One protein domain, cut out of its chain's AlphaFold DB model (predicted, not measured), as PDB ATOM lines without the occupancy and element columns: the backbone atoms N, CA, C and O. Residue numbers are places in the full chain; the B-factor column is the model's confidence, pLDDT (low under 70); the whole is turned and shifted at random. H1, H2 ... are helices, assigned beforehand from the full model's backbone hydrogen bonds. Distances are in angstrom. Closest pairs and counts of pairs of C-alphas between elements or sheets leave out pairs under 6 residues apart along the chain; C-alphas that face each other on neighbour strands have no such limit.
ATOM      1  N   GLU A 111     106.362 152.545 198.109       87.50
ATOM      2  CA  GLU A 111     107.215 152.185 196.987       87.50
ATOM      3  C   GLU A 111     106.501 152.519 195.668       87.50
ATOM      4  O   GLU A 111     105.293 152.333 195.516       87.50
ATOM      5  N   LYS A 112     107.253 152.989 194.672       86.94
ATOM      6  CA  LYS A 112     106.742 153.108 193.298       86.94
ATOM      7  C   LYS A 112     106.350 151.715 192.795       86.94
ATOM      8  O   LYS A 112     107.115 150.784 193.018       86.94
ATOM      9  N   ALA A 113     105.279 151.578 192.010       87.75
ATOM     10  CA  ALA A 113     104.815 150.287 191.470       87.75
ATOM     11  C   ALA A 113     105.944 149.413 190.878       87.75
ATOM     12  O   ALA A 113     106.091 148.243 191.203       87.75
ATOM     13  N   SER A 114     106.821 150.015 190.065       88.88
ATOM     14  CA  SER A 114     108.005 149.343 189.485       88.88
ATOM     15  C   SER A 114     109.056 148.831 190.478       88.88
ATOM     16  O   SER A 114     109.896 148.027 190.087       88.88
ATOM     17  N   HIS A 115     109.042 149.299 191.721       92.25
ATOM     18  CA  HIS A 115     109.977 148.947 192.793       92.25
ATOM     19  C   HIS A 115     109.284 148.219 193.949       92.25
ATOM     20  O   HIS A 115     109.966 147.754 194.852       92.25
ATOM     21  N   CYS A 116     107.957 148.100 193.917       92.62
ATOM     22  CA  CYS A 116     107.192 147.448 194.963       92.62
ATOM     23  C   CYS A 116     107.183 145.935 194.745       92.62
ATOM     24  O   CYS A 116     106.725 145.441 193.709       92.62
ATOM     25  N   LEU A 117     107.642 145.191 195.751       94.19
ATOM     26  CA  LEU A 117     107.426 143.748 195.813       94.19
ATOM     27  C   LEU A 117     105.910 143.467 195.807       94.19
ATOM     28  O   LEU A 117     105.201 144.077 196.605       94.19
ATOM     29  N   PRO A 118     105.387 142.545 194.977       91.94
ATOM     30  CA  PRO A 118     103.969 142.190 195.000       91.94
ATOM     31  C   PRO A 118     103.564 141.566 196.336       91.94
ATOM     32  O   PRO A 118     103.888 140.413 196.627       91.94
ATOM     33  N   ARG A 119     102.861 142.346 197.154       91.06
ATOM     34  CA  ARG A 119     102.392 141.987 198.496       91.06
ATOM     35  C   ARG A 119     101.221 142.884 198.891       91.06
ATOM     36  O   ARG A 119     100.879 143.812 198.165       91.06
ATOM     37  N   ASP A 120     100.630 142.611 200.047       87.12
ATOM     38  CA  ASP A 120      99.684 143.540 200.663       87.12
ATOM     39  C   ASP A 120     100.402 144.859 201.013       87.12
ATOM     40  O   ASP A 120     101.416 144.853 201.721       87.12
ATOM     41  N   TYR A 121      99.893 145.972 200.480       81.44
ATOM     42  CA  TYR A 121     100.457 147.313 200.653       81.44
ATOM     43  C   TYR A 121     100.389 147.805 202.102       81.44
ATOM     44  O   TYR A 121     101.207 148.636 202.491       81.44
ATOM     45  N   GLU A 122      99.471 147.266 202.909       83.50
ATOM     46  CA  GLU A 122      99.349 147.604 204.333       83.50
ATOM     47  C   GLU A 122     100.425 146.920 205.194       83.50
ATOM     48  O   GLU A 122     100.629 147.268 206.360       83.50
ATOM     49  N   MET A 123     101.137 145.935 204.638       87.44
ATOM     50  CA  MET A 123     102.229 145.272 205.346       87.44
ATOM     51  C   MET A 123     103.480 146.164 205.385       87.44
ATOM     52  O   MET A 123     103.752 146.905 204.436       87.44
ATOM     53  N   PRO A 124     104.296 146.083 206.448       87.06
ATOM     54  CA  PRO A 124     105.540 146.838 206.525       87.06
ATOM     55  C   PRO A 124     106.545 146.381 205.464       87.06
ATOM     56  O   PRO A 124     106.521 145.239 204.993       87.06
ATOM     57  N   ASN A 125     107.483 147.270 205.143       90.00
ATOM     58  CA  ASN A 125     108.622 146.937 204.296       90.00
ATOM     59  C   ASN A 125     109.499 145.888 204.993       90.00
ATOM     60  O   ASN A 125     109.623 145.848 206.222       90.00
ATOM     61  N   THR A 126     110.122 145.035 204.189       93.06
ATOM     62  CA  THR A 126     110.991 143.951 204.645       93.06
ATOM     63  C   THR A 126     112.302 143.980 203.873       93.06
ATOM     64  O   THR A 126     112.398 144.588 202.812       93.06
ATOM     65  N   ILE A 127     113.297 143.227 204.340       94.75
ATOM     66  CA  ILE A 127     114.541 143.024 203.582       94.75
ATOM     67  C   ILE A 127     114.239 142.501 202.163       94.75
ATOM     68  O   ILE A 127     114.904 142.883 201.207       94.75
ATOM     69  N   LEU A 128     113.199 141.675 202.000       96.25
ATOM     70  CA  LEU A 128     112.808 141.145 200.692       96.25
ATOM     71  C   LEU A 128     112.233 142.222 199.764       96.25
ATOM     72  O   LEU A 128     112.474 142.162 198.561       96.25
ATOM     73  N   SER A 129     111.493 143.205 200.294       94.81
ATOM     74  CA  SER A 129     111.016 144.324 199.473       94.81
ATOM     75  C   SER A 129     112.168 145.239 199.059       94.81
ATOM     76  O   SER A 129     112.233 145.626 197.898       94.81
ATOM     77  N   ASP A 130     113.148 145.469 199.940       95.12
ATOM     78  CA  ASP A 130     114.359 146.226 199.590       95.12
ATOM     79  C   ASP A 130     115.200 145.507 198.517       95.12
ATOM     80  O   ASP A 130     115.704 146.140 197.590       95.12
ATOM     81  N   ILE A 131     115.316 144.174 198.581       97.31
ATOM     82  CA  ILE A 131     115.986 143.369 197.542       97.31
ATOM     83  C   ILE A 131     115.228 143.445 196.214       97.31
ATOM     84  O   ILE A 131     115.844 143.575 195.153       97.31
ATOM     85  N   PHE A 132     113.898 143.399 196.247       96.94
ATOM     86  CA  PHE A 132     113.089 143.570 195.045       96.94
ATOM     87  C   PHE A 132     113.326 144.950 194.410       96.94
ATOM     88  O   PHE A 132     113.611 145.044 193.212       96.94
ATOM     89  N   ALA A 133     113.293 146.012 195.223       94.50
ATOM     90  CA  ALA A 133     113.584 147.377 194.796       94.50
ATOM     91  C   ALA A 133     115.022 147.533 194.268       94.50
ATOM     92  O   ALA A 133     115.240 148.261 193.294       94.50
ATOM     93  N   LEU A 134     115.996 146.808 194.834       94.44
ATOM     94  CA  LEU A 134     117.369 146.735 194.325       94.44
ATOM     95  C   LEU A 134     117.409 146.144 192.908       94.44
ATOM     96  O   LEU A 134     118.072 146.704 192.037       94.44
ATOM     97  N   GLY A 135     116.671 145.060 192.647       94.56
ATOM     98  CA  GLY A 135     116.535 144.489 191.301       94.56
ATOM     99  C   GLY A 135     115.996 145.506 190.291       94.56
ATOM    100  O   GLY A 135     116.571 145.692 189.218       94.56
ATOM    101  N   SER A 136     114.946 146.238 190.668       93.00
ATOM    102  CA  SER A 136     114.371 147.302 189.835       93.00
ATOM    103  C   SER A 136     115.337 148.460 189.592       93.00
ATOM    104  O   SER A 136     115.443 148.945 188.467       93.00
ATOM    105  N   THR A 137     116.100 148.840 190.614       90.31
ATOM    106  CA  THR A 137     117.141 149.868 190.517       90.31
ATOM    107  C   THR A 137     118.236 149.449 189.527       90.31
ATOM    108  O   THR A 137     118.598 150.207 188.628       90.31
ATOM    109  N   LEU A 138     118.726 148.209 189.628       88.88
ATOM    110  CA  LEU A 138     119.718 147.653 188.700       88.88
ATOM    111  C   LEU A 138     119.179 147.567 187.264       88.88
ATOM    112  O   LEU A 138     119.907 147.850 186.311       88.88
ATOM    113  N   TYR A 139     117.901 147.226 187.090       89.31
ATOM    114  CA  TYR A 139     117.251 147.237 185.780       89.31
ATOM    115  C   TYR A 139     117.218 148.639 185.167       89.31
ATOM    116  O   TYR A 139     117.572 148.800 183.996       89.31
ATOM    117  N   GLU A 140     116.847 149.665 185.938       86.50
ATOM    118  CA  GLU A 140     116.853 151.051 185.459       86.50
ATOM    119  C   GLU A 140     118.262 151.507 185.058       86.50
ATOM    120  O   GLU A 140     118.419 152.122 184.004       86.50
ATOM    121  N   PHE A 141     119.295 151.139 185.821       81.69
ATOM    122  CA  PHE A 141     120.681 151.466 185.474       81.69
ATOM    123  C   PHE A 141     121.172 150.781 184.196       81.69
ATOM    124  O   PHE A 141     121.887 151.388 183.402       81.69
ATOM    125  N   THR A 142     120.817 149.513 184.000       81.31
ATOM    126  CA  THR A 142     121.384 148.675 182.927       81.31
ATOM    127  C   THR A 142     120.615 148.766 181.614       81.31
ATOM    128  O   THR A 142     121.172 148.470 180.557       81.31
ATOM    129  N   THR A 143     119.349 149.182 181.661       75.50
ATOM    130  CA  THR A 143     118.467 149.268 180.482       75.50
ATOM    131  C   THR A 143     117.951 150.681 180.205       75.50
ATOM    132  O   THR A 143     117.234 150.911 179.229       75.50
ATOM    133  N   GLY A 144     118.294 151.644 181.062       70.19
ATOM    134  CA  GLY A 144     117.787 153.004 181.008       70.19
ATOM    135  C   GLY A 144     118.408 153.860 179.913       70.19
ATOM    136  O   GLY A 144     119.475 154.432 180.101       70.19
ATOM    137  N   ASP A 145     117.678 154.070 178.816       66.88
ATOM    138  CA  ASP A 145     117.840 155.290 178.020       66.88
ATOM    139  C   ASP A 145     117.197 156.466 178.793       66.88
ATOM    140  O   ASP A 145     115.992 156.420 179.088       66.88
ATOM    141  N   PRO A 146     117.942 157.544 179.113       67.19
ATOM    142  CA  PRO A 146     117.409 158.715 179.807       67.19
ATOM    143  C   PRO A 146     116.155 159.323 179.159       67.19
ATOM    144  O   PRO A 146     115.293 159.855 179.863       67.19
ATOM    145  N   ALA A 147     116.017 159.259 177.831       62.22
ATOM    146  CA  ALA A 147     114.826 159.729 177.126       62.22
ATOM    147  C   ALA A 147     113.609 158.831 177.398       62.22
ATOM    148  O   ALA A 147     112.504 159.333 177.624       62.22
ATOM    149  N   VAL A 148     113.817 157.514 177.457       63.78
ATOM    150  CA  VAL A 148     112.772 156.530 177.769       63.78
ATOM    151  C   VAL A 148     112.352 156.624 179.236       63.78
ATOM    152  O   VAL A 148     111.153 156.590 179.520       63.78
ATOM    153  N   ILE A 149     113.300 156.811 180.162       65.81
ATOM    154  CA  ILE A 149     113.011 157.029 181.590       65.81
ATOM    155  C   ILE A 149     112.137 158.277 181.771       65.81
ATOM    156  O   ILE A 149     111.083 158.206 182.406       65.81
ATOM    157  N   ARG A 150     112.501 159.403 181.145       63.75
ATOM    158  CA  ARG A 150     111.701 160.642 181.200       63.75
ATOM    159  C   ARG A 150     110.304 160.463 180.606       63.75
ATOM    160  O   ARG A 150     109.322 160.887 181.211       63.75
ATOM    161  N   ALA A 151     110.198 159.780 179.467       59.78
ATOM    162  CA  ALA A 151     108.910 159.480 178.846       59.78
ATOM    163  C   ALA A 151     108.045 158.514 179.683       59.78
ATOM    164  O   ALA A 151     106.822 158.508 179.536       59.78
ATOM    165  N   ARG A 152     108.641 157.671 180.541       64.88
ATOM    166  CA  ARG A 152     107.907 156.827 181.505       64.88
ATOM    167  C   ARG A 152     107.386 157.642 182.688       64.88
ATOM    168  O   ARG A 152     106.216 157.493 183.018       64.88
ATOM    169  N   ILE A 153     108.199 158.541 183.249       65.56
ATOM    170  CA  ILE A 153     107.783 159.462 184.328       65.56
ATOM    171  C   ILE A 153     106.560 160.290 183.897       65.56
ATOM    172  O   ILE A 153     105.642 160.511 184.675       65.56
ATOM    173  N   GLN A 154     106.489 160.697 182.628       63.22
ATOM    174  CA  GLN A 154     105.344 161.456 182.110       63.22
ATOM    175  C   GLN A 154     104.060 160.625 181.905       63.22
ATOM    176  O   GLN A 154     102.979 161.200 181.829       63.22
ATOM    177  N   ARG A 155     104.144 159.289 181.813       60.38
ATOM    178  CA  ARG A 155     103.006 158.383 181.517       60.38
ATOM    179  C   ARG A 155     102.542 157.565 182.735       60.38
ATOM    180  O   ARG A 155     101.844 156.564 182.585       60.38
ATOM    181  N   GLN A 156     102.952 157.982 183.930       63.72
ATOM    182  CA  GLN A 156     103.106 157.124 185.104       63.72
ATOM    183  C   GLN A 156     101.811 156.465 185.616       63.72
ATOM    184  O   GLN A 156     101.823 155.274 185.901       63.72
ATOM    185  N   HIS A 157     100.669 157.161 185.629       59.69
ATOM    186  CA  HIS A 157      99.457 156.627 186.274       59.69
ATOM    187  C   HIS A 157      98.871 155.362 185.624       59.69
ATOM    188  O   HIS A 157      98.472 154.443 186.331       59.69
ATOM    189  N   HIS A 158      98.826 155.278 184.290       63.44
ATOM    190  CA  HIS A 158      98.360 154.055 183.616       63.44
ATOM    191  C   HIS A 158      99.434 152.962 183.584       63.44
ATOM    192  O   HIS A 158      99.103 151.780 183.565       63.44
ATOM    193  N   ALA A 159     100.711 153.357 183.589       76.31
ATOM    194  CA  ALA A 159     101.828 152.423 183.596       76.31
ATOM    195  C   ALA A 159     101.934 151.664 184.929       76.31
ATOM    196  O   ALA A 159     102.255 150.479 184.919       76.31
ATOM    197  N   ASP A 160     101.628 152.314 186.054       83.62
ATOM    198  CA  ASP A 160     101.766 151.713 187.382       83.62
ATOM    199  C   ASP A 160     100.813 150.517 187.573       83.62
ATOM    200  O   ASP A 160     101.274 149.429 187.908       83.62
ATOM    201  N   ALA A 161      99.527 150.652 187.225       84.56
ATOM    202  CA  ALA A 161      98.560 149.550 187.336       84.56
ATOM    203  C   ALA A 161      98.918 148.338 186.449       84.56
ATOM    204  O   ALA A 161      98.711 147.183 186.822       84.56
ATOM    205  N   GLU A 162      99.467 148.584 185.255       87.19
ATOM    206  CA  GLU A 162      99.925 147.517 184.361       87.19
ATOM    207  C   GLU A 162     101.158 146.795 184.925       87.19
ATOM    208  O   GLU A 162     101.254 145.567 184.841       87.19
ATOM    209  N   VAL A 163     102.093 147.548 185.509       88.94
ATOM    210  CA  VAL A 163     103.281 147.003 186.174       88.94
ATOM    211  C   VAL A 163     102.879 146.144 187.367       88.94
ATOM    212  O   VAL A 163     103.309 144.994 187.443       88.94
ATOM    213  N   GLU A 164     101.998 146.640 188.233       89.19
ATOM    214  CA  GLU A 164     101.470 145.888 189.377       89.19
ATOM    215  C   GLU A 164     100.798 144.585 188.933       89.19
ATOM    216  O   GLU A 164     101.104 143.510 189.452       89.19
ATOM    217  N   ALA A 165      99.932 144.650 187.914       91.00
ATOM    218  CA  ALA A 165      99.234 143.478 187.394       91.00
ATOM    219  C   ALA A 165     100.192 142.425 186.813       91.00
ATOM    220  O   ALA A 165      99.953 141.220 186.953       91.00
ATOM    221  N   ARG A 166     101.272 142.856 186.150       92.44
ATOM    222  CA  ARG A 166     102.312 141.959 185.627       92.44
ATOM    223  C   ARG A 166     103.152 141.361 186.746       92.44
ATOM    224  O   ARG A 166     103.308 140.140 186.795       92.44
ATOM    225  N   TYR A 167     103.641 142.182 187.669       94.19
ATOM    226  CA  TYR A 167     104.479 141.721 188.773       94.19
ATOM    227  C   TYR A 167     103.706 140.775 189.698       94.19
ATOM    228  O   TYR A 167     104.238 139.732 190.076       94.19
ATOM    229  N   GLY A 168     102.419 141.036 189.953       92.31
ATOM    230  CA  GLY A 168     101.533 140.119 190.681       92.31
ATOM    231  C   GLY A 168     101.381 138.742 190.017       92.31
ATOM    232  O   GLY A 168     101.191 137.739 190.701       92.31
ATOM    233  N   LYS A 169     101.546 138.656 188.690       95.81
ATOM    234  CA  LYS A 169     101.596 137.396 187.921       95.81
ATOM    235  C   LYS A 169     103.016 136.844 187.751       95.81
ATOM    236  O   LYS A 169     103.208 135.902 186.984       95.81
ATOM    237  N   ARG A 170     104.011 137.430 188.430       94.12
ATOM    238  CA  ARG A 170     105.450 137.143 188.276       94.12
ATOM    239  C   ARG A 170     105.950 137.301 186.835       94.12
ATOM    240  O   ARG A 170     106.835 136.575 186.387       94.12
ATOM    241  N   GLN A 171     105.362 138.241 186.096       95.06
ATOM    242  CA  GLN A 171     105.778 138.604 184.744       95.06
ATOM    243  C   GLN A 171     106.686 139.830 184.821       95.06
ATOM    244  O   GLN A 171     106.220 140.948 185.031       95.06
ATOM    245  N   PHE A 172     107.985 139.610 184.653       94.00
ATOM    246  CA  PHE A 172     109.003 140.658 184.710       94.00
ATOM    247  C   PHE A 172     109.503 141.025 183.303       94.00
ATOM    248  O   PHE A 172     109.322 140.231 182.373       94.00
ATOM    249  N   PRO A 173     110.115 142.209 183.115       92.00
ATOM    250  CA  PRO A 173     110.787 142.553 181.869       92.00
ATOM    251  C   PRO A 173     111.856 141.527 181.494       92.00
ATOM    252  O   PRO A 173     112.492 140.929 182.363       92.00
ATOM    253  N   ASP A 174     112.074 141.349 180.192       90.31
ATOM    254  CA  ASP A 174     113.172 140.519 179.712       90.31
ATOM    255  C   ASP A 174     114.511 141.215 179.975       90.31
ATOM    256  O   ASP A 174     114.756 142.339 179.529       90.31
ATOM    257  N   VAL A 175     115.368 140.526 180.719       91.56
ATOM    258  CA  VAL A 175     116.703 140.977 181.124       91.56
ATOM    259  C   VAL A 175     117.799 140.048 180.608       91.56
ATOM    260  O   VAL A 175     118.953 140.196 180.992       91.56
ATOM    261  N   SER A 176     117.476 139.114 179.710       89.25
ATOM    262  CA  SER A 176     118.431 138.148 179.144       89.25
ATOM    263  C   SER A 176     119.649 138.803 178.476       89.25
ATOM    264  O   SER A 176     120.748 138.249 178.499       89.25
ATOM    265  N   HIS A 177     119.466 140.005 177.926       85.75
ATOM    266  CA  HIS A 177     120.518 140.806 177.300       85.75
ATOM    267  C   HIS A 177     121.089 141.904 178.209       85.75
ATOM    268  O   HIS A 177     122.060 142.561 177.832       85.75
ATOM    269  N   ALA A 178     120.502 142.121 179.387       85.50
ATOM    270  CA  ALA A 178     120.946 143.150 180.314       85.50
ATOM    271  C   ALA A 178     122.205 142.700 181.064       85.50
ATOM    272  O   ALA A 178     122.370 141.537 181.444       85.50
ATOM    273  N   PHE A 179     123.106 143.645 181.310       84.94
ATOM    274  CA  PHE A 179     124.261 143.410 182.166       84.94
ATOM    275  C   PHE A 179     123.794 143.099 183.599       84.94
ATOM    276  O   PHE A 179     123.071 143.890 184.191       84.94
ATOM    277  N   GLY A 180     124.170 141.937 184.146       89.00
ATOM    278  CA  GLY A 180     123.675 141.470 185.453       89.00
ATOM    279  C   GLY A 180     122.194 141.071 185.469       89.00
ATOM    280  O   GLY A 180     121.569 141.086 186.527       89.00
ATOM    281  N   GLY A 181     121.612 140.743 184.309       91.31
ATOM    282  CA  GLY A 181     120.198 140.380 184.193       91.31
ATOM    283  C   GLY A 181     119.777 139.175 185.042       91.31
ATOM    284  O   GLY A 181     118.644 139.114 185.508       91.31
ATOM    285  N   ASP A 182     120.686 138.244 185.305       92.75
ATOM    286  CA  ASP A 182     120.484 137.122 186.219       92.75
ATOM    287  C   ASP A 182     120.312 137.574 187.677       92.75
ATOM    288  O   ASP A 182     119.389 137.113 188.348       92.75
ATOM    289  N   VAL A 183     121.125 138.525 188.144       94.75
ATOM    290  CA  VAL A 183     120.977 139.127 189.480       94.75
ATOM    291  C   VAL A 183     119.676 139.920 189.573       94.75
ATOM    292  O   VAL A 183     118.924 139.753 190.530       94.75
ATOM    293  N   ILE A 184     119.371 140.733 188.557       95.00
ATOM    294  CA  ILE A 184     118.119 141.501 188.480       95.00
ATOM    295  C   ILE A 184     116.909 140.568 188.604       95.00
ATOM    296  O   ILE A 184     116.020 140.788 189.430       95.00
ATOM    297  N   LEU A 185     116.892 139.492 187.814       95.50
ATOM    298  CA  LEU A 185     115.805 138.524 187.829       95.50
ATOM    299  C   LEU A 185     115.742 137.748 189.151       95.50
ATOM    300  O   LEU A 185     114.641 137.479 189.631       95.50
ATOM    301  N   GLY A 186     116.892 137.417 189.745       96.19
ATOM    302  CA  GLY A 186     116.975 136.762 191.050       96.19
ATOM    303  C   GLY A 186     116.376 137.613 192.172       96.19
ATOM    304  O   GLY A 186     115.576 137.114 192.966       96.19
ATOM    305  N   CYS A 187     116.656 138.921 192.179       97.38
ATOM    306  CA  CYS A 187     116.027 139.875 193.095       97.38
ATOM    307  C   CYS A 187     114.494 139.865 192.972       97.38
ATOM    308  O   CYS A 187     113.793 139.783 193.978       97.38
ATOM    309  N   TRP A 188     113.960 139.894 191.746       97.56
ATOM    310  CA  TRP A 188     112.510 139.906 191.521       97.56
ATOM    311  C   TRP A 188     111.814 138.578 191.833       97.56
ATOM    312  O   TRP A 188     110.652 138.564 192.243       97.56
ATOM    313  N   LYS A 189     112.503 137.449 191.641       96.44
ATOM    314  CA  LYS A 189     111.961 136.115 191.940       96.44
ATOM    315  C   LYS A 189     111.993 135.764 193.426       96.44
ATOM    316  O   LYS A 189     111.217 134.895 193.838       96.44
ATOM    317  N   GLY A 190     112.816 136.471 194.204       95.56
ATOM    318  CA  GLY A 190     113.061 136.190 195.615       95.56
ATOM    319  C   GLY A 190     114.140 135.127 195.833       95.56
ATOM    320  O   GLY A 190     114.091 134.412 196.828       95.56
ATOM    321  N   ASP A 191     115.096 135.013 194.907       96.50
ATOM    322  CA  ASP A 191     116.203 134.053 194.997       96.50
ATOM    323  C   ASP A 191     117.260 134.487 196.037       96.50
ATOM    324  O   ASP A 191     118.093 133.682 196.452       96.50
ATOM    325  N   PHE A 192     117.204 135.746 196.491       97.00
ATOM    326  CA  PHE A 192     118.062 136.306 197.536       97.00
ATOM    327  C   PHE A 192     117.239 136.735 198.752       97.00
ATOM    328  O   PHE A 192     116.193 137.370 198.621       97.00
ATOM    329  N   THR A 193     117.753 136.443 199.945       95.56
ATOM    330  CA  THR A 193     117.176 136.884 201.223       95.56
ATOM    331  C   THR A 193     117.978 137.999 201.886       95.56
ATOM    332  O   THR A 193     117.490 138.616 202.832       95.56
ATOM    333  N   THR A 194     119.183 138.293 201.384       96.31
ATOM    334  CA  THR A 194     120.020 139.417 201.826       96.31
ATOM    335  C   THR A 194     120.659 140.142 200.638       96.31
ATOM    336  O   THR A 194     120.893 139.556 199.579       96.31
ATOM    337  N   ALA A 195     121.005 141.420 200.825       92.56
ATOM    338  CA  ALA A 195     121.774 142.184 199.838       92.56
ATOM    339  C   ALA A 195     123.182 141.597 199.604       92.56
ATOM    340  O   ALA A 195     123.724 141.698 198.506       92.56
ATOM    341  N   GLU A 196     123.757 140.939 200.615       93.44
ATOM    342  CA  GLU A 196     125.043 140.246 200.504       93.44
ATOM    343  C   GLU A 196     124.984 139.095 199.493       93.44
ATOM    344  O   GLU A 196     125.878 138.967 198.663       93.44
ATOM    345  N   GLN A 197     123.914 138.295 199.493       94.38
ATOM    346  CA  GLN A 197     123.756 137.215 198.514       94.38
ATOM    347  C   GLN A 197     123.660 137.752 197.082       94.38
ATOM    348  O   GLN A 197     124.300 137.212 196.176       94.38
ATOM    349  N   ALA A 198     122.916 138.845 196.885       91.69
ATOM    350  CA  ALA A 198     122.843 139.519 195.591       91.69
ATOM    351  C   ALA A 198     124.227 140.043 195.156       91.69
ATOM    352  O   ALA A 198     124.640 139.827 194.016       91.69
ATOM    353  N   LEU A 199     124.988 140.652 196.075       89.44
ATOM    354  CA  LEU A 199     126.351 141.129 195.821       89.44
ATOM    355  C   LEU A 199     127.310 139.988 195.456       89.44
ATOM    356  O   LEU A 199     128.071 140.110 194.496       89.44
ATOM    357  N   VAL A 200     127.276 138.874 196.189       88.69
ATOM    358  CA  VAL A 200     128.093 137.693 195.883       88.69
ATOM    359  C   VAL A 200     127.779 137.185 194.477       88.69
ATOM    360  O   VAL A 200     128.704 136.901 193.718       88.69
ATOM    361  N   SER A 201     126.504 137.156 194.082       87.62
ATOM    362  CA  SER A 201     126.105 136.796 192.718       87.62
ATOM    363  C   SER A 201     126.685 137.756 191.662       87.62
ATOM    364  O   SER A 201     127.243 137.313 190.653       87.62
ATOM    365  N   CYS A 202     126.681 139.071 191.919       82.69
ATOM    366  CA  CYS A 202     127.353 140.048 191.048       82.69
ATOM    367  C   CYS A 202     128.854 139.752 190.888       82.69
ATOM    368  O   CYS A 202     129.399 139.845 189.789       82.69
ATOM    369  N   ILE A 203     129.545 139.396 191.972       80.88
ATOM    370  CA  ILE A 203     130.998 139.164 191.950       80.88
ATOM    371  C   ILE A 203     131.344 137.844 191.244       80.88
ATOM    372  O   ILE A 203     132.291 137.792 190.453       80.88
ATOM    373  N   LEU A 204     130.585 136.778 191.520       75.12
ATOM    374  CA  LEU A 204     130.830 135.435 190.983       75.12
ATOM    375  C   LEU A 204     130.585 135.336 189.477       75.12
ATOM    376  O   LEU A 204     131.204 134.507 188.816       75.12
ATOM    377  N   THR A 205     129.739 136.196 188.915       67.69
ATOM    378  CA  THR A 205     129.438 136.192 187.476       67.69
ATOM    379  C   THR A 205     130.556 136.786 186.609       67.69
ATOM    380  O   THR A 205     130.374 136.918 185.402       67.69
ATOM    381  N   ASP A 206     131.718 137.130 187.188       56.34
ATOM    382  CA  ASP A 206     132.946 137.642 186.536       56.34
ATOM    383  C   ASP A 206     132.777 138.939 185.711       56.34
ATOM    384  O   ASP A 206     133.741 139.527 185.223       56.34
ATOM    385  N   ARG A 207     131.545 139.437 185.594       60.31
ATOM    386  CA  ARG A 207     131.162 140.596 184.783       60.31
ATOM    387  C   ARG A 207     131.361 141.927 185.511       60.31
ATOM    388  O   ARG A 207     131.575 142.936 184.851       60.31
ATOM    389  N   TRP A 208     131.364 141.925 186.847       57.88
ATOM    390  CA  TRP A 208     131.447 143.131 187.688       57.88
ATOM    391  C   TRP A 208     132.843 143.392 188.293       57.88
ATOM    392  O   TRP A 208     133.039 144.380 189.002       57.88
ATOM    393  N   LYS A 209     133.842 142.537 188.019       53.59
ATOM    394  CA  LYS A 209     135.139 142.557 188.725       53.59
ATOM    395  C   LYS A 209     135.998 143.807 188.502       53.59
ATOM    396  O   LYS A 209     136.865 144.075 189.328       53.59
TER     397      LYS A 209
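Overview. This is residues 111 to 209 of the 221 residues of an uncharacterized protein of Aspergillus ibericus CBS 121593 (UniProt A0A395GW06). A long helix, H1, stands near the middle of a flat body; H4 packs on it and H5 on H4, while H2 and H3 make a separate corner on the other side. The 99 printed residues include five named helices, H1 to H5 in order, and no named strand: all helix. The whole is compact, radius of gyration of the C-alphas 13.6 A, spanning 38 by 34 by 18 A.

Along the chain. After residues 111 to 126, with no named element, H1, residues 127 to 143, begins at C-alpha (114.541, 143.024, 203.582) and is 24.2 A long. H2 is residues 146 to 153, H3 156 to 168, 18.0 A, and H4 181 to 189. H5, residues 195 to 204, ends at C-alpha (130.830, 135.435, 190.983).

Arrangement. H1 and H4 touch, closest C-alphas Gly 135 and Ile 184, 4.4 A, opposite ways at a shallow tilt of 32 degrees, only just short of steep. H4 and H5, a helical hairpin, touch, closest C-alphas Val 183 and Ala 198, 6.4 A. H2 and H3 are close but not clearly touching, closest C-alphas Arg 152 and Ala 159, 7.8 A, about perpendicular at 89 degrees. H1 and H3 are apart. Every O i to N i+4 pair is within hydrogen-bond range in H1, H2, H4 and H5; in H3, 7 of 9.

Size, cuts and confidence. The farthest C-alphas, Glu 122 and Lys 209, are 39.4 A apart. The printed part has no cut; the 12-residue link from H3 to H4 is long. The model's pLDDT is under 70 at residues 145 to 158 and 205 to 209.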